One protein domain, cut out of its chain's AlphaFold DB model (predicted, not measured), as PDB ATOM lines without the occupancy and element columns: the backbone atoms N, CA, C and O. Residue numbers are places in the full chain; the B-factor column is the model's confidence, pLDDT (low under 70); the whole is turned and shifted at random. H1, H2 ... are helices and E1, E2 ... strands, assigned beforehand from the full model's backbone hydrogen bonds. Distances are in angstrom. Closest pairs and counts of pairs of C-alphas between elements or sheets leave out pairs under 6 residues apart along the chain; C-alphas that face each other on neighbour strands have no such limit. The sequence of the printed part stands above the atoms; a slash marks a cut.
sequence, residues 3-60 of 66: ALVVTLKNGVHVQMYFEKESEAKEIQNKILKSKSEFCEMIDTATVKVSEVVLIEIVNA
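AT A GLANCE: This is residues 3 to 60 of the 66 residues of an uncharacterized protein of Enterococcus plantarum (UniProt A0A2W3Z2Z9). A three-stranded sheet, E2 - E1 - E5, has helix H1 along one face, making two layers, and a small separate hairpin, E3 and E4, sits near the last residues of H1. The 58 printed residues run E1 E2 H1 E3 E4 E5, mixed in class, with both sheets antiparallel. The whole is compact, radius of gyration of the C-alphas 10.6 A, spanning 26 by 22 by 21 A.

IN THESE COORDINATES: E1 is residues 3 to 8, from C-alpha 3 at (86.742, 14.144, 64.639); E2 is 13 to 18. E5, residues 52 to 59, measures 20.4 A and ends at (88.478, 16.826, 69.851). H1, residues 21 to 33, measures 18.2 A. E3 is 37 to 42, E4 45 to 48.

HOW THE PARTS SIT: Inner strand E1 pairs with E5 through N 5 and O 56, 2.8 A, and with E2, its hairpin partner, through N 4 and O 16, 2.8 A. H1 is on this sheet at a height of 9.1 A, along E1 at 5 degrees on the local plane; its closest C-alphas to E1 are Ala 24 and Leu 4, 5.8 A. Every O i to N i+4 pair in H1 is within hydrogen-bond range. The closest C-alphas of H1 and E3 are Ile 31 and Phe 38, 5.8 A. E3 pairs with E4 through N 38 and O 47, 2.9 A. H1 and E4 are apart.

THE WHOLE: The C-alphas of Ser 36 and Ala 60 are farthest apart, 28.6 A. The printed part has no cut, and its links are tight. Residues 35 to 48 have pLDDT under 70.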
ATOM      1  N   ALA A   3      87.705  14.086  65.730       88.56
ATOM      2  CA  ALA A   3      86.742  14.144  64.639       88.56
ATOM      3  C   ALA A   3      87.244  15.071  63.535       88.56
ATOM      4  O   ALA A   3      87.698  16.179  63.811       88.56
ATOM      5  N   LEU A   4      87.158  14.614  62.288       89.88
ATOM      6  CA  LEU A   4      87.288  15.450  61.102       89.88
ATOM      7  C   LEU A   4      85.886  15.902  60.697       89.88
ATOM      8  O   LEU A   4      85.049  15.076  60.331       89.88
ATOM      9  N   VAL A   5      85.642  17.203  60.766       89.56
ATOM     10  CA  VAL A   5      84.387  17.837  60.367       89.56
ATOM     11  C   VAL A   5      84.580  18.444  58.985       89.56
ATOM     12  O   VAL A   5      85.417  19.326  58.801       89.56
ATOM     13  N   VAL A   6      83.803  17.982  58.010       88.25
ATOM     14  CA  VAL A   6      83.772  18.519  56.647       88.25
ATOM     15  C   VAL A   6      82.428  19.203  56.436       88.25
ATOM     16  O   VAL A   6      81.384  18.557  56.473       88.25
ATOM     17  N   THR A   7      82.449  20.514  56.213       88.44
ATOM     18  CA  THR A   7      81.237  21.308  55.959       88.44
ATOM     19  C   THR A   7      81.073  21.545  54.468       88.44
ATOM     20  O   THR A   7      82.004  22.012  53.807       88.44
ATOM     21  N   LEU A   8      79.882  21.259  53.947       86.62
ATOM     22  CA  LEU A   8      79.522  21.440  52.544       86.62
ATOM     23  C   LEU A   8      78.688  22.715  52.326       86.62
ATOM     24  O   LEU A   8      78.039  23.218  53.242       86.62
ATOM     25  N   LYS A   9      78.663  23.234  51.092       84.44
ATOM     26  CA  LYS A   9      77.942  24.471  50.708       84.44
ATOM     27  C   LYS A   9      76.445  24.464  51.023       84.44
ATOM     28  O   LYS A   9      75.861  25.525  51.206       84.44
ATOM     29  N   ASN A  10      75.829  23.288  51.068       83.75
ATOM     30  CA  ASN A  10      74.419  23.108  51.410       83.75
ATOM     31  C   ASN A  10      74.155  23.092  52.930       83.75
ATOM     32  O   ASN A  10      73.027  22.833  53.337       83.75
ATOM     33  N   GLY A  11      75.173  23.345  53.761       80.00
ATOM     34  CA  GLY A  11      75.065  23.322  55.220       80.00
ATOM     35  C   GLY A  11      75.140  21.919  55.831       80.00
ATOM     36  O   GLY A  11      74.918  21.771  57.027       80.00
ATOM     37  N   VAL A  12      75.443  20.883  55.040       84.38
ATOM     38  CA  VAL A  12      75.661  19.527  55.564       84.38
ATOM     39  C   VAL A  12      77.035  19.445  56.221       84.38
ATOM     40  O   VAL A  12      78.044  19.826  55.623       84.38
ATOM     41  N   HIS A  13      77.066  18.891  57.431       83.19
ATOM     42  CA  HIS A  13      78.291  18.579  58.157       83.19
ATOM     43  C   HIS A  13      78.510  17.067  58.157       83.19
ATOM     44  O   HIS A  13      77.682  16.312  58.661       83.19
ATOM     45  N   VAL A  14      79.632  16.631  57.597       82.31
ATOM     46  CA  VAL A  14      80.077  15.238  57.641       82.31
ATOM     47  C   VAL A  14      81.124  15.125  58.734       82.31
ATOM     48  O   VAL A  14      82.142  15.814  58.687       82.31
ATOM     49  N   GLN A  15      80.872  14.271  59.721       85.19
ATOM     50  CA  GLN A  15      81.813  14.007  60.802       85.19
ATOM     51  C   GLN A  15      82.378  12.599  60.664       85.19
ATOM     52  O   GLN A  15      81.636  11.630  60.523       85.19
ATOM     53  N   MET A  16      83.702  12.500  60.709       85.62
ATOM     54  CA  MET A  16      84.437  11.240  60.704       85.62
ATOM     55  C   MET A  16      85.254  11.139  61.981       85.62
ATOM     56  O   MET A  16      85.988  12.070  62.310       85.62
ATOM     57  N   TYR A  17      85.156  10.013  62.675       86.94
ATOM     58  CA  TYR A  17      85.858   9.785  63.929       86.94
ATOM     59  C   TYR A  17      87.137   8.982  63.704       86.94
ATOM     60  O   TYR A  17      87.145   7.998  62.969       86.94
ATOM     61  N   PHE A  18      88.211   9.403  64.362       86.56
ATOM     62  CA  PHE A  18      89.534   8.802  64.274       86.56
ATOM     63  C   PHE A  18      90.118   8.601  65.669       86.56
ATOM     64  O   PHE A  18      89.931   9.429  66.571       86.56
ATOM     65  N   GLU A  19      90.880   7.524  65.844       88.06
ATOM     66  CA  GLU A  19      91.610   7.284  67.088       88.06
ATOM     67  C   GLU A  19      92.765   8.278  67.235       88.06
ATOM     68  O   GLU A  19      93.012   8.791  68.330       88.06
ATOM     69  N   LYS A  20      93.446   8.592  66.124       89.44
ATOM     70  CA  LYS A  20      94.624   9.467  66.107       89.44
ATOM     71  C   LYS A  20      94.424  10.689  65.223       89.44
ATOM     72  O   LYS A  20      93.862  10.634  64.135       89.44
ATOM     73  N   GLU A  21      95.005  11.809  65.647       90.00
ATOM     74  CA  GLU A  21      94.997  13.052  64.862       90.00
ATOM     75  C   GLU A  21      95.736  12.908  63.524       90.00
ATOM     76  O   GLU A  21      95.372  13.551  62.541       90.00
ATOM     77  N   SER A  22      96.764  12.057  63.467       92.19
ATOM     78  CA  SER A  22      97.505  11.779  62.233       92.19
ATOM     79  C   SER A  22      96.613  11.189  61.140       92.19
ATOM     80  O   SER A  22      96.741  11.586  59.988       92.19
ATOM     81  N   GLU A  23      95.676  10.311  61.500       89.06
ATOM     82  CA  GLU A  23      94.742   9.678  60.559       89.06
ATOM     83  C   GLU A  23      93.773  10.722  59.988       89.06
ATOM     84  O   GLU A  23      93.628  10.845  58.772       89.06
ATOM     85  N   ALA A  24      93.214  11.577  60.851       89.06
ATOM     86  CA  ALA A  24      92.372  12.698  60.431       89.06
ATOM     87  C   ALA A  24      93.123  13.672  59.498       89.06
ATOM     88  O   ALA A  24      92.567  14.137  58.501       89.06
ATOM     89  N   LYS A  25      94.406  13.952  59.777       90.12
ATOM     90  CA  LYS A  25      95.268  14.782  58.916       90.12
ATOM     91  C   LYS A  25      95.541  14.138  57.562       90.12
ATOM     92  O   LYS A  25      95.612  14.845  56.557       90.12
ATOM     93  N   GLU A  26      95.715  12.822  57.499       89.81
ATOM     94  CA  GLU A  26      95.884  12.120  56.225       89.81
ATOM     95  C   GLU A  26      94.640  12.254  55.347       89.81
ATOM     96  O   GLU A  26      94.766  12.600  54.170       89.81
ATOM     97  N   ILE A  27      93.446  12.073  55.918       86.50
ATOM     98  CA  ILE A  27      92.180  12.249  55.195       86.50
ATOM     99  C   ILE A  27      91.981  13.703  54.764       86.50
ATOM    100  O   ILE A  27      91.740  13.957  53.583       86.50
ATOM    101  N   GLN A  28      92.189  14.671  55.662       87.31
ATOM    102  CA  GLN A  28      92.166  16.100  55.326       87.31
ATOM    103  C   GLN A  28      93.076  16.409  54.126       87.31
ATOM    104  O   GLN A  28      92.656  17.055  53.166       87.31
ATOM    105  N   ASN A  29      94.313  15.909  54.145       87.62
ATOM    106  CA  ASN A  29      95.266  16.114  53.059       87.62
ATOM    107  C   ASN A  29      94.819  15.464  51.745       87.62
ATOM    108  O   ASN A  29      95.061  16.034  50.679       87.62
ATOM    109  N   LYS A  30      94.182  14.288  51.789       84.12
ATOM    110  CA  LYS A  30      93.625  13.644  50.593       84.12
ATOM    111  C   LYS A  30      92.467  14.459  50.008       84.12
ATOM    112  O   LYS A  30      92.447  14.656  48.795       84.12
ATOM    113  N   ILE A  31      91.565  14.980  50.845       80.81
ATOM    114  CA  ILE A  31      90.456  15.848  50.410       80.81
ATOM    115  C   ILE A  31      91.009  17.103  49.729       80.81
ATOM    116  O   ILE A  31      90.641  17.394  48.594       80.81
ATOM    117  N   LEU A  32      91.946  17.803  50.378       80.81
ATOM    118  CA  LEU A  32      92.538  19.045  49.860       80.81
ATOM    119  C   LEU A  32      93.335  18.850  48.561       80.81
ATOM    120  O   LEU A  32      93.436  19.771  47.753       80.81
ATOM    121  N   LYS A  33      93.929  17.668  48.354       82.69
ATOM    122  CA  LYS A  33      94.680  17.338  47.130       82.69
ATOM    123  C   LYS A  33      93.799  16.793  46.008       82.69
ATOM    124  O   LYS A  33      94.252  16.764  44.861       82.69
ATOM    125  N   SER A  34      92.583  16.341  46.309       75.38
ATOM    126  CA  SER A  34      91.674  15.829  45.288       75.38
ATOM    127  C   SER A  34      91.122  16.984  44.446       75.38
ATOM    128  O   SER A  34      90.667  18.002  44.958       75.38
ATOM    129  N   LYS A  35      91.213  16.848  43.118       63.12
ATOM    130  CA  LYS A  35      90.858  17.906  42.153       63.12
ATOM    131  C   LYS A  35      89.406  17.851  41.678       63.12
ATOM    132  O   LYS A  35      88.966  18.777  41.003       63.12
ATOM    133  N   SER A  36      88.682  16.774  41.972       57.19
ATOM    134  CA  SER A  36      87.345  16.539  41.418       57.19
ATOM    135  C   SER A  36      86.385  16.007  42.475       57.19
ATOM    136  O   SER A  36      85.428  16.686  42.838       57.19
ATOM    137  N   GLU A  37      86.652  14.815  42.995       57.50
ATOM    138  CA  GLU A  37      85.744  14.088  43.878       57.50
ATOM    139  C   GLU A  37      86.568  13.367  44.944       57.50
ATOM    140  O   GLU A  37      87.602  12.762  44.649       57.50
ATOM    141  N   PHE A  38      86.155  13.483  46.202       57.53
ATOM    142  CA  PHE A  38      86.707  12.683  47.281       57.53
ATOM    143  C   PHE A  38      85.672  11.613  47.634       57.53
ATOM    144  O   PHE A  38      84.701  11.863  48.345       57.53
ATOM    145  N   CYS A  39      85.871  10.419  47.075       49.91
ATOM    146  CA  CYS A  39      85.128   9.218  47.439       49.91
ATOM    147  C   CYS A  39      85.925   8.457  48.500       49.91
ATOM    148  O   CYS A  39      86.725   7.587  48.165       49.91
ATOM    149  N   GLU A  40      85.696   8.753  49.773       52.44
ATOM    150  CA  GLU A  40      85.779   7.700  50.783       52.44
ATOM    151  C   GLU A  40      84.338   7.296  51.068       52.44
ATOM    152  O   GLU A  40      83.521   8.137  51.436       52.44
ATOM    153  N   MET A  41      83.996   6.034  50.789       43.38
ATOM    154  CA  MET A  41      82.686   5.486  51.133       43.38
ATOM    155  C   MET A  41      82.552   5.503  52.657       43.38
ATOM    156  O   MET A  41      82.960   4.563  53.329       43.38
ATOM    157  N   ILE A  42      81.987   6.577  53.205       50.22
ATOM    158  CA  ILE A  42      81.464   6.597  54.571       50.22
ATOM    159  C   ILE A  42      80.033   6.080  54.463       50.22
ATOM    160  O   ILE A  42      79.103   6.876  54.397       50.22
ATOM    161  N   ASP A  43      79.890   4.765  54.293       45.44
ATOM    162  CA  ASP A  43      78.655   3.966  54.177       45.44
ATOM    163  C   ASP A  43      77.569   4.393  53.155       45.44
ATOM    164  O   ASP A  43      76.863   3.523  52.660       45.44
ATOM    165  N   THR A  44      77.422   5.663  52.758       51.28
ATOM    166  CA  THR A  44      76.433   6.160  51.774       51.28
ATOM    167  C   THR A  44      76.746   7.536  51.149       51.28
ATOM    168  O   THR A  44      76.004   7.962  50.263       51.28
ATOM    169  N   ALA A  45      77.801   8.259  51.556       54.31
ATOM    170  CA  ALA A  45      78.019   9.647  51.119       54.31
ATOM    171  C   ALA A  45      79.252   9.836  50.214       54.31
ATOM    172  O   ALA A  45      80.373   9.507  50.593       54.31
ATOM    173  N   THR A  46      79.047  10.446  49.041       65.69
ATOM    174  CA  THR A  46      80.119  10.944  48.161       65.69
ATOM    175  C   THR A  46      80.259  12.451  48.332       65.69
ATOM    176  O   THR A  46      79.278  13.177  48.171       65.69
ATOM    177  N   VAL A  47      81.474  12.940  48.601       64.38
ATOM    178  CA  VAL A  47      81.744  14.375  48.768       64.38
ATOM    179  C   VAL A  47      82.513  14.924  47.568       64.38
ATOM    180  O   VAL A  47      83.622  14.489  47.249       64.38
ATOM    181  N   LYS A  48      81.956  15.942  46.907       68.69
ATOM    182  CA  LYS A  48      82.683  16.710  45.890       68.69
ATOM    183  C   LYS A  48      83.522  17.785  46.563       68.69
ATOM    184  O   LYS A  48      83.006  18.603  47.318       68.69
ATOM    185  N   VAL A  49      84.815  17.836  46.245       73.06
ATOM    186  CA  VAL A  49      85.749  18.795  46.868       73.06
ATOM    187  C   VAL A  49      85.346  20.241  46.581       73.06
ATOM    188  O   VAL A  49      85.470  21.103  47.441       73.06
ATOM    189  N   SER A  50      84.782  20.509  45.399       78.62
ATOM    190  CA  SER A  50      84.264  21.830  45.024       78.62
ATOM    191  C   SER A  50      83.089  22.313  45.885       78.62
ATOM    192  O   SER A  50      82.746  23.500  45.842       78.62
ATOM    193  N   GLU A  51      82.460  21.420  46.647       80.81
ATOM    194  CA  GLU A  51      81.368  21.724  47.569       80.81
ATOM    195  C   GLU A  51      81.835  21.861  49.016       80.81
ATOM    196  O   GLU A  51      81.060  22.332  49.843       80.81
ATOM    197  N   VAL A  52      83.090  21.519  49.321       84.44
ATOM    198  CA  VAL A  52      83.665  21.676  50.657       84.44
ATOM    199  C   VAL A  52      83.954  23.151  50.926       84.44
ATOM    200  O   VAL A  52      84.628  23.827  50.151       84.44
ATOM    201  N   VAL A  53      83.430  23.650  52.041       86.19
ATOM    202  CA  VAL A  53      83.607  25.029  52.518       86.19
ATOM    203  C   VAL A  53      84.619  25.084  53.655       86.19
ATOM    204  O   VAL A  53      85.386  26.040  53.748       86.19
ATOM    205  N   LEU A  54      84.633  24.064  54.513       87.38
ATOM    206  CA  LEU A  54      85.469  24.030  55.708       87.38
ATOM    207  C   LEU A  54      85.853  22.592  56.059       87.38
ATOM    208  O   LEU A  54      85.039  21.680  55.912       87.38
ATOM    209  N   ILE A  55      87.090  22.410  56.525       88.69
ATOM    210  CA  ILE A  55      87.596  21.143  57.056       88.69
ATOM    211  C   ILE A  55      88.315  21.423  58.373       88.69
ATOM    212  O   ILE A  55      89.343  22.103  58.376       88.69
ATOM    213  N   GLU A  56      87.820  20.860  59.469       91.12
ATOM    214  CA  GLU A  56      88.362  21.067  60.813       91.12
ATOM    215  C   GLU A  56      88.630  19.738  61.512       91.12
ATOM    216  O   GLU A  56      87.875  18.783  61.357       91.12
ATOM    217  N   ILE A  57      89.705  19.681  62.301       89.62
ATOM    218  CA  ILE A  57      89.972  18.556  63.198       89.62
ATOM    219  C   ILE A  57      89.696  19.031  64.616       89.62
ATOM    220  O   ILE A  57      90.397  19.904  65.127       89.62
ATOM    221  N   VAL A  58      88.693  18.438  65.250       91.12
ATOM    222  CA  VAL A  58      88.267  18.771  66.609       91.12
ATOM    223  C   VAL A  58      88.498  17.594  67.550       91.12
ATOM    224  O   VAL A  58      88.642  16.439  67.129       91.12
ATOM    225  N   ASN A  59      88.562  17.879  68.848       89.00
ATOM    226  CA  ASN A  59      88.478  16.826  69.851       89.00
ATOM    227  C   ASN A  59      87.026  16.352  69.903       89.00
ATOM    228  O   ASN A  59      86.131  17.153  70.147       89.00
ATOM    229  N   ALA A  60      86.809  15.063  69.657       81.94
ATOM    230  CA  ALA A  60      85.531  14.433  69.931       81.94
ATOM    231  C   ALA A  60      85.532  14.034  71.408       81.94
ATOM    232  O   ALA A  60      86.272  13.122  71.812       81.94
TER     233      ALA A  60